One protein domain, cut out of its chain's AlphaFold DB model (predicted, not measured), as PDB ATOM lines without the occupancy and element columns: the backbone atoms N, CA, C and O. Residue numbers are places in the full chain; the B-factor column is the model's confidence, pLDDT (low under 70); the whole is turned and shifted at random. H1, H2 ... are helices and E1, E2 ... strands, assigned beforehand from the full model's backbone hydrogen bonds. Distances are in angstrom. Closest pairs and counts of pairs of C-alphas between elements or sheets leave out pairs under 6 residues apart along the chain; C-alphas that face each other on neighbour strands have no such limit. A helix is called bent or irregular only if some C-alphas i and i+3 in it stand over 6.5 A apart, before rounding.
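AT A GLANCE: This is residues 273 to 375 and 382 to 481 of the 481 residues of the protein "Coenzyme A biosynthesis bifunctional protein CoaBC" of Enterorhabdus sp. P55 (UniProt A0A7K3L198). A twisted sheet of eight strands forms the core, sandwiched between H2, H3 and H4 over one face and H1 and H5 over the other. Beyond one end of this body two short strand pairs, E2 with E3 and E7 with E8, lie in an arm that reaches to the cut at residues 375 and 382 and makes the length. The 203 printed residues include five named helices and twelve named strands, ordered E1 E2 E3 H1 E4 E5 H2 E6 E7 E8 H3 E9 H4 E10 E11 E12 H5, class mixed. The sheet, order E5 E4 E1 E6 E9 E10 E11 E12, is mixed; the whole is compact, radius of gyration of the C-alphas 16.8 A, with spans of 58 by 36 by 31 A.

IN THESE COORDINATES: Find C-alpha 273 at (-5.462, -28.278, -40.112), where E1, residues 273 to 277, begins. Then come E2, 281 to 283, E3, 289 to 291, H1, 297 to 308, E4, 312 to 317, E5, 328 to 332, and H2, 336 to 349, 20.7 A long and only just irregular, with C-alphas 345 and 348 6.8 A apart. E6, 352 to 355, and E7, 362 to 364, precede the cut; E8, 386 to 388, and H3, 392 to 398, follow it. E9, 405 to 412, spans 22.4 A; read on through H4, 416 to 426, E10, 431 to 436, E11, 450 to 454, and E12, 458 to 460, to H5, 466 to 478, ending at (-3.409, -17.729, -38.185).

HOW THE PARTS SIT: Look between parallel E1 and E4 for N 275 and O 314, 2.9 A apart, within hydrogen-bond range, as are N 433 and O 408, 2.8 A, of parallel E9 and E10. E10, E11 and E12 form a meander, each strand the antiparallel neighbour of the one before; N 434 and O 451 are 2.9 A apart. H1 and H2 lie over E4 and E1 on opposite faces, heights 8.3 A and 8.6 A. H1 touches H5, closest C-alphas Leu 302 and Ala 470, 4.9 A, at a steep tilt of 59 degrees. Strand-helix-strand units, two strands running the same way with a helix between, are E9, H4, E10 and the split E5, H2, E6, both right-handed crossovers. Every O i to N i+4 pair is within range in H1, H3, H4 and H5; in H2, 8 of 10.

THE WHOLE: The C-alphas of Gly 375 and Ala 479 are farthest apart, 59.2 A. Residues 376 to 381 are not printed, an 11.1 A gap between C-alphas 375 and 382. E10 to E11 is a long link; its residues 437 to 448 have pLDDT under 70.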
ATOM      1  N   VAL A 273      -6.813 -28.556 -39.609       98.38
ATOM      2  CA  VAL A 273      -5.462 -28.278 -40.112       98.38
ATOM      3  C   VAL A 273      -4.749 -29.540 -40.567       98.38
ATOM      4  O   VAL A 273      -4.952 -30.629 -40.027       98.38
ATOM      5  N   VAL A 274      -3.882 -29.377 -41.562       98.75
ATOM      6  CA  VAL A 274      -3.050 -30.454 -42.106       98.75
ATOM      7  C   VAL A 274      -1.584 -30.135 -41.866       98.75
ATOM      8  O   VAL A 274      -1.139 -29.014 -42.103       98.75
ATOM      9  N   VAL A 275      -0.815 -31.128 -41.426       98.75
ATOM     10  CA  VAL A 275       0.640 -31.027 -41.289       98.75
ATOM     11  C   VAL A 275       1.285 -32.196 -42.020       98.75
ATOM     12  O   VAL A 275       0.887 -33.339 -41.806       98.75
ATOM     13  N   THR A 276       2.294 -31.946 -42.857       98.69
ATOM     14  CA  THR A 276       3.162 -33.017 -43.377       98.69
ATOM     15  C   THR A 276       4.451 -33.101 -42.567       98.69
ATOM     16  O   THR A 276       5.027 -32.077 -42.194       98.69
ATOM     17  N   ALA A 277       4.918 -34.316 -42.273       97.94
ATOM     18  CA  ALA A 277       6.125 -34.535 -41.480       97.94
ATOM     19  C   ALA A 277       6.934 -35.755 -41.935       97.94
ATOM     20  O   ALA A 277       6.431 -36.648 -42.614       97.94
ATOM     21  N   GLY A 278       8.191 -35.805 -41.494       96.19
ATOM     22  CA  GLY A 278       9.102 -36.920 -41.765       96.19
ATOM     23  C   GLY A 278       9.707 -36.891 -43.174       96.19
ATOM     24  O   GLY A 278       9.446 -35.963 -43.943       96.19
ATOM     25  N   PRO A 279      10.583 -37.855 -43.494       96.88
ATOM     26  CA  PRO A 279      11.137 -38.019 -44.834       96.88
ATOM     27  C   PRO A 279      10.184 -38.806 -45.740       96.88
ATOM     28  O   PRO A 279       9.357 -39.558 -45.239       96.88
ATOM     29  N   THR A 280      10.335 -38.721 -47.063       97.81
ATOM     30  CA  THR A 280       9.779 -39.744 -47.969       97.81
ATOM     31  C   THR A 280      10.842 -40.772 -48.344       97.81
ATOM     32  O   THR A 280      12.039 -40.488 -48.343       97.81
ATOM     33  N   VAL A 281      10.395 -41.989 -48.635       97.25
ATOM     34  CA  VAL A 281      11.206 -43.154 -48.975       97.25
ATOM     35  C   VAL A 281      10.825 -43.613 -50.374       97.25
ATOM     36  O   VAL A 281       9.749 -44.169 -50.583       97.25
ATOM     37  N   GLU A 282      11.733 -43.409 -51.324       97.88
ATOM     38  CA  GLU A 282      11.561 -43.772 -52.728       97.88
ATOM     39  C   GLU A 282      12.282 -45.103 -53.003       97.88
ATOM     40  O   GLU A 282      13.518 -45.144 -53.012       97.88
ATOM     41  N   PRO A 283      11.555 -46.223 -53.177       96.69
ATOM     42  CA  PRO A 283      12.168 -47.542 -53.299       96.69
ATOM     43  C   PRO A 283      12.982 -47.650 -54.590       96.69
ATOM     44  O   PRO A 283      12.502 -47.301 -55.660       96.69
ATOM     45  N   ILE A 284      14.207 -48.165 -54.489       95.62
ATOM     46  CA  ILE A 284      15.006 -48.619 -55.638       95.62
ATOM     47  C   ILE A 284      14.645 -50.076 -55.924       95.62
ATOM     48  O   ILE A 284      14.386 -50.464 -57.060       95.62
ATOM     49  N   ASP A 285      14.617 -50.877 -54.861       93.31
ATOM     50  CA  ASP A 285      14.165 -52.257 -54.875       93.31
ATOM     51  C   ASP A 285      13.490 -52.616 -53.537       93.31
ATOM     52  O   ASP A 285      13.329 -51.762 -52.666       93.31
ATOM     53  N   ALA A 286      13.120 -53.884 -53.335       89.88
ATOM     54  CA  ALA A 286      12.490 -54.349 -52.091       89.88
ATOM     55  C   ALA A 286      13.340 -54.167 -50.805       89.88
ATOM     56  O   ALA A 286      12.858 -54.446 -49.708       89.88
ATOM     57  N   VAL A 287      14.611 -53.767 -50.914       90.75
ATOM     58  CA  VAL A 287      15.559 -53.628 -49.794       90.75
ATOM     59  C   VAL A 287      16.157 -52.223 -49.698       90.75
ATOM     60  O   VAL A 287      16.477 -51.771 -48.601       90.75
ATOM     61  N   ARG A 288      16.348 -51.541 -50.826       94.69
ATOM     62  CA  ARG A 288      17.073 -50.270 -50.936       94.69
ATOM     63  C   ARG A 288      16.136 -49.144 -51.337       94.69
ATOM     64  O   ARG A 288      15.208 -49.347 -52.115       94.69
ATOM     65  N   TYR A 289      16.427 -47.938 -50.868       96.00
ATOM     66  CA  TYR A 289      15.629 -46.753 -51.156       96.00
ATOM     67  C   TYR A 289      16.475 -45.476 -51.142       96.00
ATOM     68  O   TYR A 289      17.580 -45.460 -50.598       96.00
ATOM     69  N   VAL A 290      15.921 -44.410 -51.715       95.00
ATOM     70  CA  VAL A 290      16.399 -43.026 -51.611       95.00
ATOM     71  C   VAL A 290      15.509 -42.281 -50.616       95.00
ATOM     72  O   VAL A 290      14.298 -42.485 -50.598       95.00
ATOM     73  N   SER A 291      16.100 -41.461 -49.748       95.25
ATOM     74  CA  SER A 291      15.384 -40.698 -48.719       95.25
ATOM     75  C   SER A 291      16.191 -39.469 -48.318       95.25
ATOM     76  O   SER A 291      17.407 -39.429 -48.505       95.25
ATOM     77  N   ASN A 292      15.520 -38.510 -47.688       90.69
ATOM     78  CA  ASN A 292      16.148 -37.320 -47.125       90.69
ATOM     79  C   ASN A 292      16.411 -37.501 -45.622       90.69
ATOM     80  O   ASN A 292      15.755 -38.303 -44.948       90.69
ATOM     81  N   TYR A 293      17.356 -36.732 -45.079       85.75
ATOM     82  CA  TYR A 293      17.630 -36.694 -43.644       85.75
ATOM     83  C   TYR A 293      16.549 -35.881 -42.930       85.75
ATOM     84  O   TYR A 293      16.623 -34.661 -42.856       85.75
ATOM     85  N   SER A 294      15.528 -36.542 -42.387       89.12
ATOM     86  CA  SER A 294      14.535 -35.884 -41.538       89.12
ATOM     87  C   SER A 294      14.174 -36.752 -40.350       89.12
ATOM     88  O   SER A 294      13.887 -37.935 -40.486       89.12
ATOM     89  N   SER A 295      14.166 -36.135 -39.170       89.31
ATOM     90  CA  SER A 295      13.705 -36.769 -37.935       89.31
ATOM     91  C   SER A 295      12.191 -36.674 -37.748       89.31
ATOM     92  O   SER A 295      11.663 -37.280 -36.826       89.31
ATOM     93  N   GLY A 296      11.492 -35.858 -38.547       92.62
ATOM     94  CA  GLY A 296      10.066 -35.552 -38.372       92.62
ATOM     95  C   GLY A 296       9.718 -34.667 -37.170       92.62
ATOM     96  O   GLY A 296       8.603 -34.155 -37.118       92.62
ATOM     97  N   LYS A 297      10.663 -34.407 -36.253       92.06
ATOM     98  CA  LYS A 297      10.429 -33.676 -34.991       92.06
ATOM     99  C   LYS A 297       9.701 -32.335 -35.170       92.06
ATOM    100  O   LYS A 297       8.827 -32.023 -34.379       92.06
ATOM    101  N   MET A 298      10.037 -31.557 -36.207       93.69
ATOM    102  CA  MET A 298       9.404 -30.249 -36.454       93.69
ATOM    103  C   MET A 298       7.917 -30.385 -36.813       93.69
ATOM    104  O   MET A 298       7.078 -29.724 -36.214       93.69
ATOM    105  N   GLY A 299       7.578 -31.275 -37.751       96.75
ATOM    106  CA  GLY A 299       6.184 -31.515 -38.135       96.75
ATOM    107  C   GLY A 299       5.359 -32.138 -37.003       96.75
ATOM    108  O   GLY A 299       4.201 -31.785 -36.819       96.75
ATOM    109  N   TYR A 300       5.968 -32.996 -36.180       97.00
ATOM    110  CA  TYR A 300       5.309 -33.536 -34.986       97.00
ATOM    111  C   TYR A 300       5.069 -32.461 -33.917       97.00
ATOM    112  O   TYR A 300       3.999 -32.453 -33.314       97.00
ATOM    113  N   ALA A 301       6.012 -31.533 -33.715       93.50
ATOM    114  CA  ALA A 301       5.825 -30.391 -32.818       93.50
ATOM    115  C   ALA A 301       4.691 -29.470 -33.301       93.50
ATOM    116  O   ALA A 301       3.832 -29.103 -32.508       93.50
ATOM    117  N   LEU A 302       4.626 -29.182 -34.608       97.38
ATOM    118  CA  LEU A 302       3.518 -28.434 -35.216       97.38
ATOM    119  C   LEU A 302       2.169 -29.125 -35.002       97.38
ATOM    120  O   LEU A 302       1.202 -28.471 -34.624       97.38
ATOM    121  N   ALA A 303       2.094 -30.438 -35.221       97.94
ATOM    122  CA  ALA A 303       0.858 -31.186 -35.019       97.94
ATOM    123  C   ALA A 303       0.420 -31.202 -33.544       97.94
ATOM    124  O   ALA A 303      -0.764 -31.042 -33.257       97.94
ATOM    125  N   ALA A 304       1.370 -31.364 -32.617       93.19
ATOM    126  CA  ALA A 304       1.104 -31.342 -31.183       93.19
ATOM    127  C   ALA A 304       0.618 -29.965 -30.703       93.19
ATOM    128  O   ALA A 304      -0.374 -29.901 -29.981       93.19
ATOM    129  N   ASP A 305       1.272 -28.878 -31.131       93.00
ATOM    130  CA  ASP A 305       0.879 -27.510 -30.764       93.00
ATOM    131  C   ASP A 305      -0.517 -27.166 -31.307       93.00
ATOM    132  O   ASP A 305      -1.374 -26.718 -30.552       93.00
ATOM    133  N   ALA A 306      -0.810 -27.488 -32.572       95.94
ATOM    134  CA  ALA A 306      -2.135 -27.246 -33.146       95.94
ATOM    135  C   ALA A 306      -3.256 -28.003 -32.415       95.94
ATOM    136  O   ALA A 306      -4.324 -27.447 -32.163       95.94
ATOM    137  N   ALA A 307      -3.015 -29.267 -32.050       93.50
ATOM    138  CA  ALA A 307      -3.978 -30.057 -31.286       93.50
ATOM    139  C   ALA A 307      -4.166 -29.488 -29.873       93.50
ATOM    140  O   ALA A 307      -5.296 -29.366 -29.397       93.50
ATOM    141  N   ALA A 308      -3.076 -29.073 -29.219       85.88
ATOM    142  CA  ALA A 308      -3.131 -28.391 -27.930       85.88
ATOM    143  C   ALA A 308      -3.929 -27.079 -28.015       85.88
ATOM    144  O   ALA A 308      -4.637 -26.742 -27.064       85.88
ATOM    145  N   ARG A 309      -3.890 -26.397 -29.168       89.25
ATOM    146  CA  ARG A 309      -4.655 -25.182 -29.480       89.25
ATOM    147  C   ARG A 309      -6.094 -25.414 -29.957       89.25
ATOM    148  O   ARG A 309      -6.791 -24.480 -30.354       89.25
ATOM    149  N   GLY A 310      -6.571 -26.658 -29.901       91.12
ATOM    150  CA  GLY A 310      -7.967 -27.015 -30.166       91.12
ATOM    151  C   GLY A 310      -8.299 -27.345 -31.623       91.12
ATOM    152  O   GLY A 310      -9.473 -27.557 -31.935       91.12
ATOM    153  N   ALA A 311      -7.308 -27.410 -32.516       95.94
ATOM    154  CA  ALA A 311      -7.535 -27.770 -33.912       95.94
ATOM    155  C   ALA A 311      -7.863 -29.263 -34.086       95.94
ATOM    156  O   ALA A 311      -7.326 -30.128 -33.391       95.94
ATOM    157  N   ALA A 312      -8.665 -29.586 -35.101       97.81
ATOM    158  CA  ALA A 312      -8.748 -30.933 -35.650       97.81
ATOM    159  C   ALA A 312      -7.549 -31.165 -36.586       97.81
ATOM    160  O   ALA A 312      -7.513 -30.653 -37.705       97.81
ATOM    161  N   VAL A 313      -6.545 -31.909 -36.118       98.50
ATOM    162  CA  VAL A 313      -5.266 -32.069 -36.826       98.50
ATOM    163  C   VAL A 313      -5.208 -33.382 -37.605       98.50
ATOM    164  O   VAL A 313      -5.381 -34.463 -37.034       98.50
ATOM    165  N   THR A 314      -4.860 -33.290 -38.890       98.75
ATOM    166  CA  THR A 314      -4.412 -34.426 -39.711       98.75
ATOM    167  C   THR A 314      -2.907 -34.326 -39.959       98.75
ATOM    168  O   THR A 314      -2.437 -33.405 -40.624       98.75
ATOM    169  N   LEU A 315      -2.140 -35.283 -39.436       98.75
ATOM    170  CA  LEU A 315      -0.695 -35.392 -39.629       98.75
ATOM    171  C   LEU A 315      -0.387 -36.453 -40.690       98.75
ATOM    172  O   LEU A 315      -0.510 -37.648 -40.432       98.75
ATOM    173  N   ILE A 316       0.050 -36.025 -41.870       98.75
ATOM    174  CA  ILE A 316       0.511 -36.909 -42.944       98.75
ATOM    175  C   ILE A 316       2.002 -37.162 -42.731       98.75
ATOM    176  O   ILE A 316       2.835 -36.280 -42.960       98.75
ATOM    177  N   SER A 317       2.347 -38.356 -42.261       98.50
ATOM    178  CA  SER A 317       3.706 -38.668 -41.821       98.50
ATOM    179  C   SER A 317       4.386 -39.683 -42.723       98.50
ATOM    180  O   SER A 317       3.897 -40.796 -42.904       98.50
ATOM    181  N   GLY A 318       5.580 -39.324 -43.191       97.94
ATOM    182  CA  GLY A 318       6.578 -40.279 -43.655       97.94
ATOM    183  C   GLY A 318       7.114 -41.176 -42.526       97.94
ATOM    184  O   GLY A 318       6.782 -40.964 -41.351       97.94
ATOM    185  N   PRO A 319       7.958 -42.177 -42.834       96.25
ATOM    186  CA  PRO A 319       8.478 -43.110 -41.837       96.25
ATOM    187  C   PRO A 319       9.399 -42.424 -40.817       96.25
ATOM    188  O   PRO A 319      10.486 -41.956 -41.155       96.25
ATOM    189  N   VAL A 320       8.978 -42.422 -39.549       94.44
ATOM    190  CA  VAL A 320       9.736 -41.937 -38.384       94.44
ATOM    191  C   VAL A 320       9.458 -42.809 -37.155       94.44
ATOM    192  O   VAL A 320       8.450 -43.509 -37.100       94.44
ATOM    193  N   SER A 321      10.326 -42.729 -36.144       91.12
ATOM    194  CA  SER A 321      10.174 -43.431 -34.857       91.12
ATOM    195  C   SER A 321       9.699 -42.485 -33.747       91.12
ATOM    196  O   SER A 321      10.285 -42.447 -32.667       91.12
ATOM    197  N   LEU A 322       8.681 -41.668 -34.031       88.25
ATOM    198  CA  LEU A 322       8.096 -40.722 -33.076       88.25
ATOM    199  C   LEU A 322       6.694 -41.184 -32.647       88.25
ATOM    200  O   LEU A 322       5.931 -41.647 -33.500       88.25
ATOM    201  N   PRO A 323       6.328 -41.050 -31.359       87.50
ATOM    202  CA  PRO A 323       4.978 -41.363 -30.906       87.50
ATOM    203  C   PRO A 323       3.963 -40.405 -31.540       87.50
ATOM    204  O   PRO A 323       4.245 -39.220 -31.728       87.50
ATOM    205  N   ALA A 324       2.774 -40.916 -31.858       88.38
ATOM    206  CA  ALA A 324       1.674 -40.088 -32.340       88.38
ATOM    207  C   ALA A 324       1.281 -39.055 -31.261       88.38
ATOM    208  O   ALA A 324       1.062 -39.455 -30.113       88.38
ATOM    209  N   PRO A 325       1.185 -37.753 -31.590       90.88
ATOM    210  CA  PRO A 325       0.736 -36.758 -30.623       90.88
ATOM    211  C   PRO A 325      -0.722 -36.994 -30.205       90.88
ATOM    212  O   PRO A 325      -1.546 -37.457 -30.996       90.88
ATOM    213  N   ALA A 326      -1.055 -36.661 -28.957       84.06
ATOM    214  CA  ALA A 326      -2.417 -36.794 -28.451       84.06
ATOM    215  C   ALA A 326      -3.395 -35.910 -29.249       84.06
ATOM    216  O   ALA A 326      -3.091 -34.760 -29.550       84.06
ATOM    217  N   GLY A 327      -4.572 -36.447 -29.582       86.75
ATOM    218  CA  GLY A 327      -5.608 -35.704 -30.313       86.75
ATOM    219  C   GLY A 327      -5.330 -35.483 -31.807       86.75
ATOM    220  O   GLY A 327      -6.102 -34.787 -32.460       86.75
ATOM    221  N   VAL A 328      -4.272 -36.082 -32.365       97.06
ATOM    222  CA  VAL A 328      -3.899 -35.956 -33.784       97.06
ATOM    223  C   VAL A 328      -4.272 -37.219 -34.564       97.06
ATOM    224  O   VAL A 328      -3.940 -38.332 -34.159       97.06
ATOM    225  N   THR A 329      -4.907 -37.054 -35.729       98.00
ATOM    226  CA  THR A 329      -5.134 -38.157 -36.677       98.00
ATOM    227  C   THR A 329      -3.900 -38.332 -37.554       98.00
ATOM    228  O   THR A 329      -3.571 -37.444 -38.338       98.00
ATOM    229  N   VAL A 330      -3.206 -39.467 -37.438       97.75
ATOM    230  CA  VAL A 330      -1.975 -39.734 -38.201       97.75
ATOM    231  C   VAL A 330      -2.269 -40.593 -39.429       97.75
ATOM    232  O   VAL A 330      -2.791 -41.699 -39.310       97.75
ATOM    233  N   VAL A 331      -1.878 -40.103 -40.606       98.25
ATOM    234  CA  VAL A 331      -1.924 -40.823 -41.883       98.25
ATOM    235  C   VAL A 331      -0.495 -41.187 -42.278       98.25
ATOM    236  O   VAL A 331       0.296 -40.326 -42.661       98.25
ATOM    237  N   GLY A 332      -0.146 -42.466 -42.145       97.88
ATOM    238  CA  GLY A 332       1.175 -42.971 -42.516       97.88
ATOM    239  C   GLY A 332       1.322 -43.123 -44.028       97.88
ATOM    240  O   GLY A 332       0.514 -43.796 -44.664       97.88
ATOM    241  N   VAL A 333       2.378 -42.540 -44.587       98.38
ATOM    242  CA  VAL A 333       2.761 -42.640 -46.001       98.38
ATOM    243  C   VAL A 333       4.234 -43.019 -46.113       98.38
ATOM    244  O   VAL A 333       5.009 -42.870 -45.167       98.38
ATOM    245  N   ARG A 334       4.643 -43.536 -47.269       97.31
ATOM    246  CA  ARG A 334       6.038 -43.889 -47.545       97.31
ATOM    247  C   ARG A 334       6.629 -43.010 -48.629       97.31
ATOM    248  O   ARG A 334       7.691 -42.444 -48.407       97.31
ATOM    249  N   THR A 335       5.962 -42.882 -49.770       98.25
ATOM    250  CA  THR A 335       6.505 -42.181 -50.948       98.25
ATOM    251  C   THR A 335       5.992 -40.744 -51.064       98.25
ATOM    252  O   THR A 335       4.946 -40.395 -50.515       98.25
ATOM    253  N   ALA A 336       6.683 -39.905 -51.839       98.31
ATOM    254  CA  ALA A 336       6.225 -38.552 -52.167       98.31
ATOM    255  C   ALA A 336       4.853 -38.541 -52.858       98.31
ATOM    256  O   ALA A 336       4.032 -37.661 -52.611       98.31
ATOM    257  N   ARG A 337       4.571 -39.545 -53.694       98.31
ATOM    258  CA  ARG A 337       3.278 -39.687 -54.380       98.31
ATOM    259  C   ARG A 337       2.148 -40.062 -53.426       98.31
ATOM    260  O   ARG A 337       1.056 -39.521 -53.550       98.31
ATOM    261  N   GLU A 338       2.405 -40.955 -52.472       98.62
ATOM    262  CA  GLU A 338       1.438 -41.270 -51.412       98.62
ATOM    263  C   GLU A 338       1.175 -40.053 -50.523       98.62
ATOM    264  O   GLU A 338       0.026 -39.771 -50.193       98.62
ATOM    265  N   MET A 339       2.226 -39.303 -50.176       98.69
ATOM    266  CA  MET A 339       2.093 -38.067 -49.405       98.69
ATOM    267  C   MET A 339       1.271 -37.015 -50.155       98.69
ATOM    268  O   MET A 339       0.416 -36.378 -49.542       98.69
ATOM    269  N   LEU A 340       1.483 -36.863 -51.467       98.62
ATOM    270  CA  LEU A 340       0.668 -35.985 -52.304       98.62
ATOM    271  C   LEU A 340      -0.795 -36.425 -52.304       98.62
ATOM    272  O   LEU A 340      -1.660 -35.612 -52.007       98.62
ATOM    273  N   ALA A 341      -1.070 -37.704 -52.565       98.62
ATOM    274  CA  ALA A 341      -2.436 -38.219 -52.601       98.62
ATOM    275  C   ALA A 341      -3.166 -38.016 -51.260       98.62
ATOM    276  O   ALA A 341      -4.337 -37.638 -51.236       98.62
ATOM    277  N   ALA A 342      -2.473 -38.216 -50.136       98.56
ATOM    278  CA  ALA A 342      -3.022 -37.934 -48.811       98.56
ATOM    279  C   ALA A 342      -3.282 -36.431 -48.599       98.56
ATOM    280  O   ALA A 342      -4.306 -36.057 -48.024       98.56
ATOM    281  N   ALA A 343      -2.391 -35.561 -49.083       98.19
ATOM    282  CA  ALA A 343      -2.562 -34.112 -48.992       98.19
ATOM    283  C   ALA A 343      -3.735 -33.626 -49.857       98.19
ATOM    284  O   ALA A 343      -4.554 -32.846 -49.386       98.19
ATOM    285  N   GLU A 344      -3.884 -34.139 -51.079       98.00
ATOM    286  CA  GLU A 344      -5.009 -33.826 -51.972       98.00
ATOM    287  C   GLU A 344      -6.362 -34.231 -51.372       98.00
ATOM    288  O   GLU A 344      -7.367 -33.568 -51.612       98.00
ATOM    289  N   GLN A 345      -6.393 -35.286 -50.553       97.75
ATOM    290  CA  GLN A 345      -7.597 -35.704 -49.835       97.75
ATOM    291  C   GLN A 345      -7.895 -34.826 -48.613       97.75
ATOM    292  O   GLN A 345      -9.054 -34.499 -48.364       97.75
ATOM    293  N   ALA A 346      -6.873 -34.455 -47.837       97.06
ATOM    294  CA  ALA A 346      -7.057 -33.777 -46.553       97.06
ATOM    295  C   ALA A 346      -7.133 -32.242 -46.666       97.06
ATOM    296  O   ALA A 346      -7.935 -31.603 -45.982       97.06
ATOM    297  N   CYS A 347      -6.314 -31.633 -47.528       96.75
ATOM    298  CA  CYS A 347      -6.179 -30.180 -47.633       96.75
ATOM    299  C   CYS A 347      -7.449 -29.431 -48.074       96.75
ATOM    300  O   CYS A 347      -7.642 -28.329 -47.565       96.75
ATOM    301  N   PRO A 348      -8.351 -29.961 -48.930       95.56
ATOM    302  CA  PRO A 348      -9.569 -29.238 -49.309       95.56
ATOM    303  C   PRO A 348     -10.475 -28.850 -48.130       95.56
ATOM    304  O   PRO A 348     -11.175 -27.844 -48.202       95.56
ATOM    305  N   ALA A 349     -10.459 -29.623 -47.038       93.00
ATOM    306  CA  ALA A 349     -11.251 -29.354 -45.836       93.00
ATOM    307  C   ALA A 349     -10.490 -28.554 -44.761       93.00
ATOM    308  O   ALA A 349     -11.062 -28.217 -43.723       93.00
ATOM    309  N   ALA A 350      -9.200 -28.278 -44.970       96.44
ATOM    310  CA  ALA A 350      -8.350 -27.617 -43.990       96.44
ATOM    311  C   ALA A 350      -8.425 -26.090 -44.120       96.44
ATOM    312  O   ALA A 350      -8.457 -25.547 -45.218       96.44
ATOM    313  N   SER A 351      -8.409 -25.376 -42.998       96.50
ATOM    314  CA  SER A 351      -8.237 -23.918 -42.973       96.50
ATOM    315  C   SER A 351      -6.770 -23.519 -43.130       96.50
ATOM    316  O   SER A 351      -6.472 -22.480 -43.712       96.50
ATOM    317  N   VAL A 352      -5.852 -24.346 -42.622       98.00
ATOM    318  CA  VAL A 352      -4.406 -24.125 -42.723       98.00
ATOM    319  C   VAL A 352      -3.705 -25.449 -43.027       98.00
ATOM    320  O   VAL A 352      -4.013 -26.468 -42.404       98.00
ATOM    321  N   ALA A 353      -2.752 -25.442 -43.959       98.31
ATOM    322  CA  ALA A 353      -1.892 -26.592 -44.233       98.31
ATOM    323  C   ALA A 353      -0.409 -26.211 -44.147       98.31
ATOM    324  O   ALA A 353       0.030 -25.241 -44.768       98.31
ATOM    325  N   VAL A 354       0.362 -26.991 -43.387       98.62
ATOM    326  CA  VAL A 354       1.789 -26.764 -43.133       98.62
ATOM    327  C   VAL A 354       2.615 -27.926 -43.681       98.62
ATOM    328  O   VAL A 354       2.500 -29.065 -43.228       98.62
ATOM    329  N   PHE A 355       3.486 -27.639 -44.645       98.25
ATOM    330  CA  PHE A 355       4.290 -28.636 -45.348       98.25
ATOM    331  C   PHE A 355       5.718 -28.678 -44.801       98.25
ATOM    332  O   PHE A 355       6.614 -28.026 -45.338       98.25
ATOM    333  N   ALA A 356       5.922 -29.437 -43.720       96.94
ATOM    334  CA  ALA A 356       7.206 -29.565 -43.022       96.94
ATOM    335  C   ALA A 356       7.954 -30.882 -43.325       96.94
ATOM    336  O   ALA A 356       9.037 -31.122 -42.779       96.94
ATOM    337  N   ALA A 357       7.391 -31.761 -44.162       96.56
ATOM    338  CA  ALA A 357       8.044 -32.999 -44.578       96.56
ATOM    339  C   ALA A 357       9.278 -32.741 -45.458       96.56
ATOM    340  O   ALA A 357       9.293 -31.844 -46.299       96.56
ATOM    341  N   ALA A 358      10.297 -33.590 -45.310       94.75
ATOM    342  CA  ALA A 358      11.458 -33.610 -46.195       94.75
ATOM    343  C   ALA A 358      11.192 -34.576 -47.355       94.75
ATOM    344  O   ALA A 358      11.577 -35.747 -47.320       94.75
ATOM    345  N   VAL A 359      10.477 -34.076 -48.357       96.50
ATOM    346  CA  VAL A 359      10.099 -34.837 -49.550       96.50
ATOM    347  C   VAL A 359      11.311 -34.991 -50.467       96.50
ATOM    348  O   VAL A 359      12.035 -34.030 -50.711       96.50
ATOM    349  N   ALA A 360      11.544 -36.202 -50.972       95.88
ATOM    350  CA  ALA A 360      12.586 -36.454 -51.957       95.88
ATOM    351  C   ALA A 360      12.214 -35.826 -53.311       95.88
ATOM    352  O   ALA A 360      11.183 -36.176 -53.892       95.88
ATOM    353  N   ASP A 361      13.077 -34.958 -53.843       94.62
ATOM    354  CA  ASP A 361      12.862 -34.264 -55.126       94.62
ATOM    355  C   ASP A 361      12.849 -35.218 -56.332       94.62
ATOM    356  O   ASP A 361      12.260 -34.919 -57.371       94.62
ATOM    357  N   TYR A 362      13.484 -36.383 -56.200       97.06
ATOM    358  CA  TYR A 362      13.604 -37.398 -57.242       97.06
ATOM    359  C   TYR A 362      13.257 -38.785 -56.700       97.06
ATOM    360  O   TYR A 362      13.483 -39.085 -55.529       97.06
ATOM    361  N   ARG A 363      12.775 -39.657 -57.589       97.31
ATOM    362  CA  ARG A 363      12.519 -41.082 -57.329       97.31
ATOM    363  C   ARG A 363      13.132 -41.961 -58.423       97.31
ATOM    364  O   ARG A 363      13.306 -41.477 -59.542       97.31
ATOM    365  N   PRO A 364      13.380 -43.253 -58.166       96.56
ATOM    366  CA  PRO A 364      13.731 -44.207 -59.217       96.56
ATOM    367  C   PRO A 364      12.670 -44.275 -60.325       96.56
ATOM    368  O   PRO A 364      11.468 -44.332 -60.051       96.56
ATOM    369  N   ALA A 365      13.113 -44.258 -61.583       95.50
ATOM    370  CA  ALA A 365      12.242 -44.294 -62.758       95.50
ATOM    371  C   ALA A 365      11.468 -45.617 -62.867       95.50
ATOM    372  O   ALA A 365      10.275 -45.619 -63.173       95.50
ATOM    373  N   ALA A 366      12.147 -46.728 -62.568       92.00
ATOM    374  CA  ALA A 366      11.615 -48.084 -62.618       92.00
ATOM    375  C   ALA A 366      12.065 -48.878 -61.372       92.00
ATOM    376  O   ALA A 366      13.080 -49.575 -61.427       92.00
ATOM    377  N   PRO A 367      11.365 -48.745 -60.230       92.44
ATOM    378  CA  PRO A 367      11.680 -49.503 -59.021       92.44
ATOM    379  C   PRO A 367      11.435 -51.006 -59.221       92.44
ATOM    380  O   PRO A 367      10.501 -51.401 -59.920       92.44
ATOM    381  N   ALA A 368      12.260 -51.852 -58.602       91.31
ATOM    382  CA  ALA A 368      12.133 -53.306 -58.704       91.31
ATOM    383  C   ALA A 368      11.361 -53.918 -57.520       91.31
ATOM    384  O   ALA A 368      11.740 -53.751 -56.363       91.31
ATOM    385  N   ASP A 369      10.366 -54.763 -57.797       90.25
ATOM    386  CA  ASP A 369       9.571 -55.445 -56.753       90.25
ATOM    387  C   ASP A 369      10.341 -56.550 -56.002       90.25
ATOM    388  O   ASP A 369       9.853 -57.143 -55.039       90.25
ATOM    389  N   ARG A 370      11.573 -56.851 -56.434       92.19
ATOM    390  CA  ARG A 370      12.466 -57.841 -55.820       92.19
ATOM    391  C   ARG A 370      13.813 -57.221 -55.496       92.19
ATOM    392  O   ARG A 370      14.281 -56.342 -56.207       92.19
ATOM    393  N   LYS A 371      14.506 -57.777 -54.502       93.19
ATOM    394  CA  LYS A 371      15.908 -57.437 -54.224       93.19
ATOM    395  C   LYS A 371      16.767 -57.648 -55.478       93.19
ATOM    396  O   LYS A 371      16.824 -58.769 -56.001       93.19
ATOM    397  N   LEU A 372      17.468 -56.605 -55.919       90.06
ATOM    398  CA  LEU A 372      18.454 -56.710 -56.996       90.06
ATOM    399  C   LEU A 372      19.692 -57.467 -56.491       90.06
ATOM    400  O   LEU A 372      20.217 -57.177 -55.403       90.06
ATOM    401  N   LYS A 373      20.136 -58.467 -57.260       90.31
ATOM    402  CA  LYS A 373      21.206 -59.407 -56.905       90.31
ATOM    403  C   LYS A 373      22.508 -59.046 -57.614       90.31
ATOM    404  O   LYS A 373      22.551 -58.913 -58.834       90.31
ATOM    405  N   LYS A 374      23.591 -58.999 -56.837       88.56
ATOM    406  CA  LYS A 374      24.956 -58.884 -57.363       88.56
ATOM    407  C   LYS A 374      25.255 -60.060 -58.308       88.56
ATOM    408  O   LYS A 374      24.932 -61.198 -57.971       88.56
ATOM    409  N   GLY A 375      25.843 -59.780 -59.464       88.31
ATOM    410  CA  GLY A 375      26.146 -60.716 -60.549       88.31
ATOM    411  C   GLY A 375      25.056 -60.829 -61.620       88.31
ATOM    412  O   GLY A 375      25.374 -61.046 -62.784       88.31
ATOM    413  N   ALA A 382      24.551 -50.585 -60.646       90.44
ATOM    414  CA  ALA A 382      25.574 -49.591 -60.956       90.44
ATOM    415  C   ALA A 382      24.984 -48.220 -61.315       90.44
ATOM    416  O   ALA A 382      25.643 -47.200 -61.126       90.44
ATOM    417  N   THR A 383      23.764 -48.168 -61.852       92.44
ATOM    418  CA  THR A 383      23.114 -46.910 -62.238       92.44
ATOM    419  C   THR A 383      21.616 -46.976 -61.971       92.44
ATOM    420  O   THR A 383      20.903 -47.771 -62.577       92.44
ATOM    421  N   VAL A 384      21.142 -46.105 -61.078       92.62
ATOM    422  CA  VAL A 384      19.715 -45.915 -60.797       92.62
ATOM    423  C   VAL A 384      19.254 -44.663 -61.530       92.62
ATOM    424  O   VAL A 384      19.645 -43.554 -61.173       92.62
ATOM    425  N   GLU A 385      18.435 -44.835 -62.565       95.00
ATOM    426  CA  GLU A 385      17.815 -43.709 -63.263       95.00
ATOM    427  C   GLU A 385      16.780 -43.040 -62.352       95.00
ATOM    428  O   GLU A 385      15.901 -43.706 -61.798       95.00
ATOM    429  N   LEU A 386      16.890 -41.721 -62.194       96.88
ATOM    430  CA  LEU A 386      16.018 -40.923 -61.343       96.88
ATOM    431  C   LEU A 386      15.142 -39.993 -62.182       96.88
ATOM    432  O   LEU A 386      15.613 -39.350 -63.117       96.88
ATOM    433  N   VAL A 387      13.876 -39.875 -61.797       97.75
ATOM    434  CA  VAL A 387      12.903 -38.945 -62.380       97.75
ATOM    435  C   VAL A 387      12.345 -38.019 -61.298       97.75
ATOM    436  O   VAL A 387      12.191 -38.458 -60.153       97.75
ATOM    437  N   PRO A 388      12.007 -36.757 -61.624       97.94
ATOM    438  CA  PRO A 388      11.473 -35.815 -60.644       97.94
ATOM    439  C   PRO A 388      10.183 -36.310 -59.986       97.94
ATOM    440  O   PRO A 388       9.303 -36.884 -60.647       97.94
ATOM    441  N   ASN A 389      10.055 -36.069 -58.684       97.75
ATOM    442  CA  ASN A 389       8.816 -36.216 -57.933       97.75
ATOM    443  C   ASN A 389       7.872 -35.030 -58.144       97.75
ATOM    444  O   ASN A 389       8.312 -33.955 -58.550       97.75
ATOM    445  N   PRO A 390       6.557 -35.229 -57.932       95.06
ATOM    446  CA  PRO A 390       5.627 -34.116 -57.962       95.06
ATOM    447  C   PRO A 390       5.909 -33.171 -56.790       95.06
ATOM    448  O   PRO A 390       6.228 -33.606 -55.682       95.06
ATOM    449  N   ASP A 391       5.760 -31.876 -57.037       96.94
ATOM    450  CA  ASP A 391       5.934 -30.862 -56.007       96.94
ATOM    451  C   ASP A 391       4.649 -30.720 -55.190       96.94
ATOM    452  O   ASP A 391       3.672 -30.124 -55.647       96.94
ATOM    453  N   ILE A 392       4.643 -31.299 -53.989       97.69
ATOM    454  CA  ILE A 392       3.449 -31.351 -53.139       97.69
ATOM    455  C   ILE A 392       2.971 -29.946 -52.774       97.69
ATOM    456  O   ILE A 392       1.790 -29.639 -52.925       97.69
ATOM    457  N   LEU A 393       3.885 -29.081 -52.330       97.56
ATOM    458  CA  LEU A 393       3.540 -27.736 -51.883       97.56
ATOM    459  C   LEU A 393       3.003 -26.894 -53.045       97.56
ATOM    460  O   LEU A 393       1.975 -26.246 -52.885       97.56
ATOM    461  N   ALA A 394       3.649 -26.935 -54.215       97.56
ATOM    462  CA  ALA A 394       3.170 -26.208 -55.388       97.56
ATOM    463  C   ALA A 394       1.812 -26.731 -55.875       97.56
ATOM    464  O   ALA A 394       0.953 -25.935 -56.247       97.56
ATOM    465  N   THR A 395       1.609 -28.053 -55.853       97.81
ATOM    466  CA  THR A 395       0.355 -28.681 -56.296       97.81
ATOM    467  C   THR A 395      -0.808 -28.264 -55.400       97.81
ATOM    468  O   THR A 395      -1.825 -27.785 -55.900       97.81
ATOM    469  N   ILE A 396      -0.646 -28.366 -54.076       97.88
ATOM    470  CA  ILE A 396      -1.691 -27.952 -53.133       97.88
ATOM    471  C   ILE A 396      -1.863 -26.429 -53.126       97.88
ATOM    472  O   ILE A 396      -2.990 -25.943 -53.117       97.88
ATOM    473  N   GLY A 397      -0.771 -25.666 -53.190       96.94
ATOM    474  CA  GLY A 397      -0.814 -24.206 -53.246       96.94
ATOM    475  C   GLY A 397      -1.555 -23.678 -54.478       96.94
ATOM    476  O   GLY A 397      -2.308 -22.714 -54.372       96.94
ATOM    477  N   ALA A 398      -1.403 -24.320 -55.640       96.94
ATOM    478  CA  ALA A 398      -2.140 -23.958 -56.853       96.94
ATOM    479  C   ALA A 398      -3.646 -24.269 -56.754       96.94
ATOM    480  O   ALA A 398      -4.454 -23.594 -57.389       96.94
ATOM    481  N   ALA A 399      -4.025 -25.268 -55.951       95.19
ATOM    482  CA  ALA A 399      -5.412 -25.650 -55.685       95.19
ATOM    483  C   ALA A 399      -6.028 -24.926 -54.468       95.19
ATOM    484  O   ALA A 399      -7.153 -25.239 -54.075       95.19
ATOM    485  N   LYS A 400      -5.300 -23.974 -53.866       93.00
ATOM    486  CA  LYS A 400      -5.694 -23.264 -52.645       93.00
ATOM    487  C   LYS A 400      -7.024 -22.528 -52.819       93.00
ATOM    488  O   LYS A 400      -7.172 -21.670 -53.691       93.00
ATOM    489  N   GLY A 401      -7.984 -22.848 -51.955       90.00
ATOM    490  CA  GLY A 401      -9.288 -22.201 -51.889       90.00
ATOM    491  C   GLY A 401      -9.260 -20.844 -51.168       90.00
ATOM    492  O   GLY A 401      -8.296 -20.519 -50.469       90.00
ATOM    493  N   PRO A 402     -10.326 -20.034 -51.295       88.62
ATOM    494  CA  PRO A 402     -10.432 -18.755 -50.595       88.62
ATOM    495  C   PRO A 402     -10.352 -18.925 -49.071       88.62
ATOM    496  O   PRO A 402     -11.052 -19.760 -48.503       88.62
ATOM    497  N   GLY A 403      -9.519 -18.117 -48.408       88.31
ATOM    498  CA  GLY A 403      -9.360 -18.139 -46.947       88.31
ATOM    499  C   GLY A 403      -8.574 -19.334 -46.396       88.31
ATOM    500  O   GLY A 403      -8.512 -19.502 -45.178       88.31
ATOM    501  N   GLN A 404      -7.985 -20.169 -47.259       95.88
ATOM    502  CA  GLN A 404      -7.002 -21.168 -46.844       95.88
ATOM    503  C   GLN A 404      -5.612 -20.539 -46.750       95.88
ATOM    504  O   GLN A 404      -5.220 -19.772 -47.629       95.88
ATOM    505  N   VAL A 405      -4.853 -20.923 -45.725       97.88
ATOM    506  CA  VAL A 405      -3.450 -20.524 -45.555       97.88
ATOM    507  C   VAL A 405      -2.539 -21.719 -45.818       97.88
ATOM    508  O   VAL A 405      -2.704 -22.786 -45.223       97.88
ATOM    509  N   ILE A 406      -1.555 -21.538 -46.696       98.25
ATOM    510  CA  ILE A 406      -0.569 -22.560 -47.051       98.25
ATOM    511  C   ILE A 406       0.817 -22.125 -46.584       98.25
ATOM    512  O   ILE A 406       1.332 -21.083 -46.993       98.25
ATOM    513  N   VAL A 407       1.442 -22.952 -45.749       98.56
ATOM    514  CA  VAL A 407       2.773 -22.713 -45.187       98.56
ATOM    515  C   VAL A 407       3.747 -23.762 -45.704       98.56
ATOM    516  O   VAL A 407       3.528 -24.961 -45.532       98.56
ATOM    517  N   GLY A 408       4.846 -23.327 -46.314       97.75
ATOM    518  CA  GLY A 408       5.926 -24.203 -46.768       97.75
ATOM    519  C   GLY A 408       7.161 -24.128 -45.878       97.75
ATOM    520  O   GLY A 408       7.403 -23.111 -45.236       97.75
ATOM    521  N   PHE A 409       7.979 -25.178 -45.882       95.38
ATOM    522  CA  PHE A 409       9.323 -25.152 -45.304       95.38
ATOM    523  C   PHE A 409      10.396 -25.125 -46.393       95.38
ATOM    524  O   PHE A 409      10.253 -25.738 -47.452       95.38
ATOM    525  N   ALA A 410      11.497 -24.436 -46.113       90.88
ATOM    526  CA  ALA A 410      12.677 -24.407 -46.962       90.88
ATOM    527  C   ALA A 410      13.945 -24.590 -46.124       90.88
ATOM    528  O   ALA A 410      14.096 -23.997 -45.061       90.88
ATOM    529  N   ALA A 411      14.863 -25.408 -46.627       85.62
ATOM    530  CA  ALA A 411      16.233 -25.501 -46.149       85.62
ATOM    531  C   ALA A 411      17.129 -24.769 -47.153       85.62
ATOM    532  O   ALA A 411      17.102 -25.112 -48.335       85.62
ATOM    533  N   GLU A 412      17.880 -23.765 -46.704       81.19
ATOM    534  CA  GLU A 412      18.745 -22.934 -47.552       81.19
ATOM    535  C   GLU A 412      20.154 -22.856 -46.952       81.19
ATOM    536  O   GLU A 412      20.293 -22.706 -45.739       81.19
ATOM    537  N   THR A 413      21.199 -22.956 -47.777       71.50
ATOM    538  CA  THR A 413      22.596 -22.804 -47.321       71.50
ATOM    539  C   THR A 413      23.025 -21.338 -47.291       71.50
ATOM    540  O   THR A 413      23.688 -20.911 -46.349       71.50
ATOM    541  N   ASP A 414      22.564 -20.557 -48.272       74.31
ATOM    542  CA  ASP A 414      22.940 -19.162 -48.511       74.31
ATOM    543  C   ASP A 414      21.711 -18.347 -48.951       74.31
ATOM    544  O   ASP A 414      20.746 -18.906 -49.477       74.31
ATOM    545  N   ASP A 415      21.731 -17.027 -48.737       79.31
ATOM    546  CA  ASP A 415      20.681 -16.087 -49.175       79.31
ATOM    547  C   ASP A 415      19.236 -16.515 -48.822       79.31
ATOM    548  O   ASP A 415      18.296 -16.389 -49.618       79.31
ATOM    549  N   VAL A 416      19.062 -16.993 -47.583       82.06
ATOM    550  CA  VAL A 416      17.840 -17.614 -47.032       82.06
ATOM    551  C   VAL A 416      16.559 -16.849 -47.397       82.06
ATOM    552  O   VAL A 416      15.629 -17.428 -47.960       82.06
ATOM    553  N   ALA A 417      16.509 -15.539 -47.134       85.38
ATOM    554  CA  ALA A 417      15.314 -14.725 -47.369       85.38
ATOM    555  C   ALA A 417      14.972 -14.578 -48.865       85.38
ATOM    556  O   ALA A 417      13.808 -14.679 -49.259       85.38
ATOM    557  N   ALA A 418      15.974 -14.390 -49.728       88.25
ATOM    558  CA  ALA A 418      15.751 -14.211 -51.162       88.25
ATOM    559  C   ALA A 418      15.238 -15.501 -51.823       88.25
ATOM    560  O   ALA A 418      14.320 -15.456 -52.651       88.25
ATOM    561  N   ASN A 419      15.784 -16.657 -51.438       89.75
ATOM    562  CA  ASN A 419      15.321 -17.953 -51.938       89.75
ATOM    563  C   ASN A 419      13.927 -18.298 -51.408       89.75
ATOM    564  O   ASN A 419      13.065 -18.737 -52.176       89.75
ATOM    565  N   ALA A 420      13.660 -18.006 -50.135       92.25
ATOM    566  CA  ALA A 420      12.340 -18.165 -49.542       92.25
ATOM    567  C   ALA A 420      11.275 -17.309 -50.247       92.25
ATOM    568  O   ALA A 420      10.202 -17.821 -50.555       92.25
ATOM    569  N   ARG A 421      11.576 -16.053 -50.620       93.62
ATOM    570  CA  ARG A 421      10.653 -15.199 -51.399       93.62
ATOM    571  C   ARG A 421      10.337 -15.767 -52.785       93.62
ATOM    572  O   ARG A 421       9.187 -15.731 -53.217       93.62
ATOM    573  N   LYS A 422      11.327 -16.342 -53.480       93.38
ATOM    574  CA  LYS A 422      11.091 -17.042 -54.760       93.38
ATOM    575  C   LYS A 422      10.193 -18.268 -54.569       93.38
ATOM    576  O   LYS A 422       9.307 -18.522 -55.388       93.38
ATOM    577  N   LYS A 423      10.405 -19.028 -53.489       94.25
ATOM    578  CA  LYS A 423       9.576 -20.191 -53.134       94.25
ATOM    579  C   LYS A 423       8.153 -19.780 -52.761       94.25
ATOM    580  O   LYS A 423       7.222 -20.406 -53.244       94.25
ATOM    581  N   LEU A 424       7.968 -18.690 -52.020       95.88
ATOM    582  CA  LEU A 424       6.648 -18.159 -51.672       95.88
ATOM    583  C   LEU A 424       5.775 -17.981 -52.929       95.88
ATOM    584  O   LEU A 424       4.692 -18.553 -53.023       95.88
ATOM    585  N   ALA A 425       6.308 -17.283 -53.938       94.25
ATOM    586  CA  ALA A 425       5.608 -17.043 -55.198       94.25
ATOM    587  C   ALA A 425       5.433 -18.318 -56.042       94.25
ATOM    588  O   ALA A 425       4.326 -18.628 -56.470       94.25
ATOM    589  N   SER A 426       6.514 -19.072 -56.275       95.25
ATOM    590  CA  SER A 426       6.480 -20.256 -57.154       95.25
ATOM    591  C   SER A 426       5.681 -21.432 -56.595       95.25
ATOM    592  O   SER A 426       5.288 -22.312 -57.357       95.25
ATOM    593  N   LYS A 427       5.459 -21.472 -55.278       96.19
ATOM    594  CA  LYS A 427       4.692 -22.521 -54.602       96.19
ATOM    595  C   LYS A 427       3.288 -22.075 -54.191       96.19
ATOM    596  O   LYS A 427       2.578 -22.861 -53.578       96.19
ATOM    597  N   HIS A 428       2.893 -20.841 -54.515       96.19
ATOM    598  CA  HIS A 428       1.595 -20.264 -54.138       96.19
ATOM    599  C   HIS A 428       1.319 -20.282 -52.616       96.19
ATOM    600  O   HIS A 428       0.165 -20.324 -52.178       96.19
ATOM    601  N   ALA A 429       2.386 -20.245 -51.813       97.19
ATOM    602  CA  ALA A 429       2.316 -20.257 -50.357       97.19
ATOM    603  C   ALA A 429       2.073 -18.845 -49.802       97.19
ATOM    604  O   ALA A 429       2.424 -17.847 -50.430       97.19
ATOM    605  N   ASP A 430       1.500 -18.773 -48.605       97.94
ATOM    606  CA  ASP A 430       1.263 -17.526 -47.864       97.94
ATOM    607  C   ASP A 430       2.408 -17.221 -46.893       97.94
ATOM    608  O   ASP A 430       2.687 -16.060 -46.585       97.94
ATOM    609  N   MET A 431       3.124 -18.268 -46.470       98.19
ATOM    610  CA  MET A 431       4.330 -18.161 -45.661       98.19
ATOM    611  C   MET A 431       5.341 -19.255 -46.017       98.19
ATOM    612  O   MET A 431       4.972 -20.412 -46.230       98.19
ATOM    613  N   ILE A 432       6.626 -18.906 -46.034       98.00
ATOM    614  CA  ILE A 432       7.736 -19.861 -46.075       98.00
ATOM    615  C   ILE A 432       8.533 -19.759 -44.778       98.00
ATOM    616  O   ILE A 432       9.013 -18.688 -44.418       98.00
ATOM    617  N   VAL A 433       8.698 -20.892 -44.102       96.50
ATOM    618  CA  VAL A 433       9.594 -21.062 -42.957       96.50
ATOM    619  C   VAL A 433      10.948 -21.515 -43.490       96.50
ATOM    620  O   VAL A 433      11.110 -22.665 -43.903       96.50
ATOM    621  N   ALA A 434      11.912 -20.603 -43.534       92.38
ATOM    622  CA  ALA A 434      13.224 -20.860 -44.104       92.38
ATOM    623  C   ALA A 434      14.269 -21.075 -43.006       92.38
ATOM    624  O   ALA A 434      14.549 -20.170 -42.219       92.38
ATOM    625  N   ASN A 435      14.861 -22.266 -42.970       85.88
ATOM    626  CA  ASN A 435      15.930 -22.618 -42.043       85.88
ATOM    627  C   ASN A 435      17.277 -22.485 -42.754       85.88
ATOM    628  O   ASN A 435      17.427 -22.946 -43.890       85.88
ATOM    629  N   GLN A 436      18.266 -21.921 -42.064       73.12
ATOM    630  CA  GLN A 436      19.639 -21.917 -42.556       73.12
ATOM    631  C   GLN A 436      20.306 -23.261 -42.242       73.12
ATOM    632  O   GLN A 436      20.395 -23.656 -41.080       73.12
ATOM    633  N   VAL A 437      20.765 -23.970 -43.273       66.75
ATOM    634  CA  VAL A 437      21.387 -25.295 -43.166       66.75
ATOM    635  C   VAL A 437      22.863 -25.200 -43.550       66.75
ATOM    636  O   VAL A 437      23.192 -24.869 -44.681       66.75
ATOM    637  N   GLY A 438      23.761 -25.517 -42.617       56.59
ATOM    638  CA  GLY A 438      25.215 -25.406 -42.790       56.59
ATOM    639  C   GLY A 438      25.930 -25.362 -41.434       56.59
ATOM    640  O   GLY A 438      25.302 -25.055 -40.425       56.59
ATOM    641  N   GLU A 439      27.215 -25.737 -41.381       49.16
ATOM    642  CA  GLU A 439      28.053 -25.715 -40.157       49.16
ATOM    643  C   GLU A 439      27.433 -26.392 -38.909       49.16
ATOM    644  O   GLU A 439      27.420 -25.844 -37.808       49.16
ATOM    645  N   GLY A 440      26.897 -27.610 -39.059       50.91
ATOM    646  CA  GLY A 440      26.372 -28.392 -37.926       50.91
ATOM    647  C   GLY A 440      24.993 -27.955 -37.415       50.91
ATOM    648  O   GLY A 440      24.547 -28.445 -36.378       50.91
ATOM    649  N   ARG A 441      24.294 -27.074 -38.141       52.56
ATOM    650  CA  ARG A 441      22.939 -26.616 -37.814       52.56
ATOM    651  C   ARG A 441      21.910 -27.191 -38.798       52.56
ATOM    652  O   ARG A 441      22.180 -27.289 -39.993       52.56
ATOM    653  N   ALA A 442      20.732 -27.537 -38.265       52.88
ATOM    654  CA  ALA A 442      19.435 -27.707 -38.946       52.88
ATOM    655  C   ALA A 442      18.881 -29.115 -39.259       52.88
ATOM    656  O   ALA A 442      17.692 -29.212 -39.568       52.88
ATOM    657  N   PHE A 443      19.609 -30.222 -39.075       51.88
ATOM    658  CA  PHE A 443      19.007 -31.563 -39.222       51.88
ATOM    659  C   PHE A 443      19.161 -32.422 -37.965       51.88
ATOM    660  O   PHE A 443      20.259 -32.751 -37.539       51.88
ATOM    661  N   GLY A 444      18.025 -32.798 -37.365       52.25
ATOM    662  CA  GLY A 444      17.974 -33.703 -36.206       52.25
ATOM    663  C   GLY A 444      18.155 -33.057 -34.824       52.25
ATOM    664  O   GLY A 444      17.816 -33.711 -33.839       52.25
ATOM    665  N   THR A 445      18.585 -31.794 -34.753       62.66
ATOM    666  CA  THR A 445      18.744 -31.009 -33.510       62.66
ATOM    667  C   THR A 445      17.400 -30.641 -32.877       62.66
ATOM    668  O   THR A 445      16.373 -30.661 -33.562       62.66
ATOM    669  N   ASP A 446      17.384 -30.336 -31.580       65.56
ATOM    670  CA  ASP A 446      16.165 -29.923 -30.864       65.56
ATOM    671  C   ASP A 446      15.876 -28.418 -30.996       65.56
ATOM    672  O   ASP A 446      14.708 -28.026 -30.962       65.56
ATOM    673  N   ASP A 447      16.905 -27.627 -31.313       65.50
ATOM    674  CA  ASP A 447      16.804 -26.192 -31.578       65.50
ATOM    675  C   ASP A 447      16.850 -25.873 -33.074       65.50
ATOM    676  O   ASP A 447      17.455 -26.608 -33.873       65.50
ATOM    677  N   ASN A 448      16.215 -24.766 -33.457       69.12
ATOM    678  CA  ASN A 448      16.159 -24.287 -34.828       69.12
ATOM    679  C   ASN A 448      16.111 -22.753 -34.898       69.12
ATOM    680  O   ASN A 448      15.498 -22.102 -34.056       69.12
ATOM    681  N   GLN A 449      16.765 -22.189 -35.909       81.44
ATOM    682  CA  GLN A 449      16.686 -20.773 -36.256       81.44
ATOM    683  C   GLN A 449      15.966 -20.679 -37.600       81.44
ATOM    684  O   GLN A 449      16.334 -21.382 -38.545       81.44
ATOM    685  N   ALA A 450      14.952 -19.822 -37.691       89.44
ATOM    686  CA  ALA A 450      14.121 -19.713 -38.881       89.44
ATOM    687  C   ALA A 450      13.894 -18.253 -39.275       89.44
ATOM    688  O   ALA A 450      13.802 -17.369 -38.429       89.44
ATOM    689  N   THR A 451      13.766 -18.009 -40.575       92.75
ATOM    690  CA  THR A 451      13.220 -16.763 -41.116       92.75
ATOM    691  C   THR A 451      11.830 -17.052 -41.662       92.75
ATOM    692  O   THR A 451      11.674 -17.915 -42.529       92.75
ATOM    693  N   LEU A 452      10.821 -16.355 -41.149       95.00
ATOM    694  CA  LEU A 452       9.458 -16.416 -41.661       95.00
ATOM    695  C   LEU A 452       9.314 -15.387 -42.776       95.00
ATOM    696  O   LEU A 452       9.500 -14.194 -42.555       95.00
ATOM    697  N   VAL A 453       8.998 -15.848 -43.979       96.31
ATOM    698  CA  VAL A 453       8.876 -15.003 -45.168       96.31
ATOM    699  C   VAL A 453       7.432 -14.992 -45.629       96.31
ATOM    700  O   VAL A 453       6.873 -16.043 -45.940       96.31
ATOM    701  N   THR A 454       6.840 -13.803 -45.696       96.81
ATOM    702  CA  THR A 454       5.456 -13.570 -46.138       96.81
ATOM    703  C   THR A 454       5.408 -12.465 -47.195       96.81
ATOM    704  O   THR A 454       6.408 -11.804 -47.484       96.81
ATOM    705  N   ALA A 455       4.226 -12.212 -47.764       92.31
ATOM    706  CA  ALA A 455       4.028 -11.064 -48.648       92.31
ATOM    707  C   ALA A 455       4.237  -9.713 -47.929       92.31
ATOM    708  O   ALA A 455       4.653  -8.746 -48.565       92.31
ATOM    709  N   ALA A 456       3.978  -9.652 -46.617       91.44
ATOM    710  CA  ALA A 456       4.103  -8.433 -45.816       91.44
ATOM    711  C   ALA A 456       5.558  -8.107 -45.436       91.44
ATOM    712  O   ALA A 456       5.900  -6.940 -45.259       91.44
ATOM    713  N   GLY A 457       6.422  -9.118 -45.326       92.62
ATOM    714  CA  GLY A 457       7.803  -8.933 -44.897       92.62
ATOM    715  C   GLY A 457       8.475 -10.222 -44.439       92.62
ATOM    716  O   GLY A 457       7.865 -11.296 -44.452       92.62
ATOM    717  N   ASP A 458       9.734 -10.072 -44.031       92.44
ATOM    718  CA  ASP A 458      10.564 -11.147 -43.491       92.44
ATOM    719  C   ASP A 458      10.768 -10.913 -41.986       92.44
ATOM    720  O   ASP A 458      11.129  -9.810 -41.575       92.44
ATOM    721  N   GLU A 459      10.556 -11.943 -41.171       92.06
ATOM    722  CA  GLU A 459      10.776 -11.937 -39.722       92.06
ATOM    723  C   GLU A 459      11.857 -12.966 -39.378       92.06
ATOM    724  O   GLU A 459      11.689 -14.165 -39.612       92.06
ATOM    725  N   VAL A 460      12.984 -12.510 -38.830       89.44
ATOM    726  CA  VAL A 460      14.069 -13.394 -38.385       89.44
ATOM    727  C   VAL A 460      13.813 -13.796 -36.939       89.44
ATOM    728  O   VAL A 460      13.803 -12.947 -36.050       89.44
ATOM    729  N   LEU A 461      13.646 -15.093 -36.701       85.19
ATOM    730  CA  LEU A 461      13.496 -15.653 -35.365       85.19
ATOM    731  C   LEU A 461      14.856 -16.124 -34.826       85.19
ATOM    732  O   LEU A 461      15.674 -16.640 -35.599       85.19
ATOM    733  N   PRO A 462      15.127 -15.961 -33.517       81.56
ATOM    734  CA  PRO A 462      16.349 -16.464 -32.902       81.56
ATOM    735  C   PRO A 462      16.370 -18.000 -32.866       81.56
ATOM    736  O   PRO A 462      15.378 -18.665 -33.157       81.56
ATOM    737  N   LEU A 463      17.520 -18.566 -32.494       80.75
ATOM    738  CA  LEU A 463      17.626 -19.991 -32.195       80.75
ATOM    739  C   LEU A 463      16.727 -20.323 -30.996       80.75
ATOM    740  O   LEU A 463      16.868 -19.710 -29.940       80.75
ATOM    741  N   MET A 464      15.823 -21.284 -31.164       81.25
ATOM    742  CA  MET A 464      14.886 -21.700 -30.120       81.25
ATOM    743  C   MET A 464      14.491 -23.176 -30.264       81.25
ATOM    744  O   MET A 464      14.634 -23.738 -31.358       81.25
ATOM    745  N   PRO A 465      13.942 -23.799 -29.210       80.50
ATOM    746  CA  PRO A 465      13.387 -25.144 -29.284       80.50
ATOM    747  C   PRO A 465      12.287 -25.276 -30.346       80.50
ATOM    748  O   PRO A 465      11.473 -24.378 -30.569       80.50
ATOM    749  N   LYS A 466      12.204 -26.447 -30.983       84.56
ATOM    750  CA  LYS A 466      11.161 -26.752 -31.981       84.56
ATOM    751  C   LYS A 466       9.713 -26.545 -31.512       84.56
ATOM    752  O   LYS A 466       8.925 -26.107 -32.348       84.56
ATOM    753  N   PRO A 467       9.326 -26.863 -30.258       83.38
ATOM    754  CA  PRO A 467       7.982 -26.561 -29.765       83.38
ATOM    755  C   PRO A 467       7.667 -25.060 -29.782       83.38
ATOM    756  O   PRO A 467       6.608 -24.668 -30.262       83.38
ATOM    757  N   ASP A 468       8.615 -24.223 -29.365       80.06
ATOM    758  CA  ASP A 468       8.438 -22.768 -29.331       80.06
ATOM    759  C   ASP A 468       8.358 -22.195 -30.751       80.06
ATOM    760  O   ASP A 468       7.491 -21.376 -31.065       80.06
ATOM    761  N   LEU A 469       9.201 -22.704 -31.656       87.00
ATOM    762  CA  LEU A 469       9.124 -22.349 -33.069       87.00
ATOM    763  C   LEU A 469       7.786 -22.780 -33.689       87.00
ATOM    764  O   LEU A 469       7.205 -22.029 -34.470       87.00
ATOM    765  N   ALA A 470       7.277 -23.969 -33.349       91.50
ATOM    766  CA  ALA A 470       5.976 -24.441 -33.819       91.50
ATOM    767  C   ALA A 470       4.849 -23.499 -33.380       91.50
ATOM    768  O   ALA A 470       4.016 -23.124 -34.209       91.50
ATOM    769  N   HIS A 471       4.880 -23.063 -32.120       87.06
ATOM    770  CA  HIS A 471       3.925 -22.107 -31.576       87.06
ATOM    771  C   HIS A 471       3.928 -20.781 -32.353       87.06
ATOM    772  O   HIS A 471       2.875 -20.301 -32.782       87.06
ATOM    773  N   LEU A 472       5.114 -20.212 -32.611       87.81
ATOM    774  CA  LEU A 472       5.242 -18.970 -33.379       87.81
ATOM    775  C   LEU A 472       4.775 -19.124 -34.829       87.81
ATOM    776  O   LEU A 472       4.071 -18.249 -35.334       87.81
ATOM    777  N   ILE A 473       5.110 -20.238 -35.488       94.94
ATOM    778  CA  ILE A 473       4.659 -20.526 -36.856       94.94
ATOM    779  C   ILE A 473       3.135 -20.533 -36.926       94.94
ATOM    780  O   ILE A 473       2.571 -19.893 -37.811       94.94
ATOM    781  N   TRP A 474       2.458 -21.206 -35.992       95.31
ATOM    782  CA  TRP A 474       0.997 -21.220 -35.960       95.31
ATOM    783  C   TRP A 474       0.409 -19.839 -35.705       95.31
ATOM    784  O   TRP A 474      -0.493 -19.422 -36.426       95.31
ATOM    785  N   THR A 475       0.960 -19.092 -34.752       90.19
ATOM    786  CA  THR A 475       0.494 -17.735 -34.444       90.19
ATOM    787  C   THR A 475       0.613 -16.805 -35.655       90.19
ATOM    788  O   THR A 475      -0.298 -16.024 -35.919       90.19
ATOM    789  N   ARG A 476       1.690 -16.911 -36.445       93.31
ATOM    790  CA  ARG A 476       1.835 -16.141 -37.692       93.31
ATOM    791  C   ARG A 476       0.938 -16.660 -38.812       93.31
ATOM    792  O   ARG A 476       0.344 -15.854 -39.515       93.31
ATOM    793  N   ALA A 477       0.787 -17.976 -38.952       94.94
ATOM    794  CA  ALA A 477      -0.088 -18.564 -39.963       94.94
ATOM    795  C   ALA A 477      -1.562 -18.175 -39.754       94.94
ATOM    796  O   ALA A 477      -2.252 -17.861 -40.718       94.94
ATOM    797  N   LEU A 478      -2.039 -18.143 -38.506       92.06
ATOM    798  CA  LEU A 478      -3.409 -17.729 -38.185       92.06
ATOM    799  C   LEU A 478      -3.667 -16.252 -38.492       92.06
ATOM    800  O   LEU A 478      -4.772 -15.914 -38.896       92.06
ATOM    801  N   ALA A 479      -2.656 -15.389 -38.355       91.19
ATOM    802  CA  ALA A 479      -2.770 -13.968 -38.682       91.19
ATOM    803  C   ALA A 479      -2.871 -13.684 -40.197       91.19
ATOM    804  O   ALA A 479      -3.194 -12.562 -40.582       91.19
ATOM    805  N   LEU A 480      -2.581 -14.673 -41.055       90.50
ATOM    806  CA  LEU A 480      -2.695 -14.571 -42.518       90.50
ATOM    807  C   LEU A 480      -4.072 -14.989 -43.052       90.50
ATOM    808  O   LEU A 480      -4.314 -14.882 -44.254       90.50
ATOM    809  N   ARG A 481      -4.934 -15.514 -42.181       83.25
ATOM    810  CA  ARG A 481      -6.269 -16.002 -42.512       83.25
ATOM    811  C   ARG A 481      -7.304 -14.898 -42.341       83.25
ATOM    812  O   ARG A 481      -8.206 -14.827 -43.206       83.25
TER     813      ARG A 481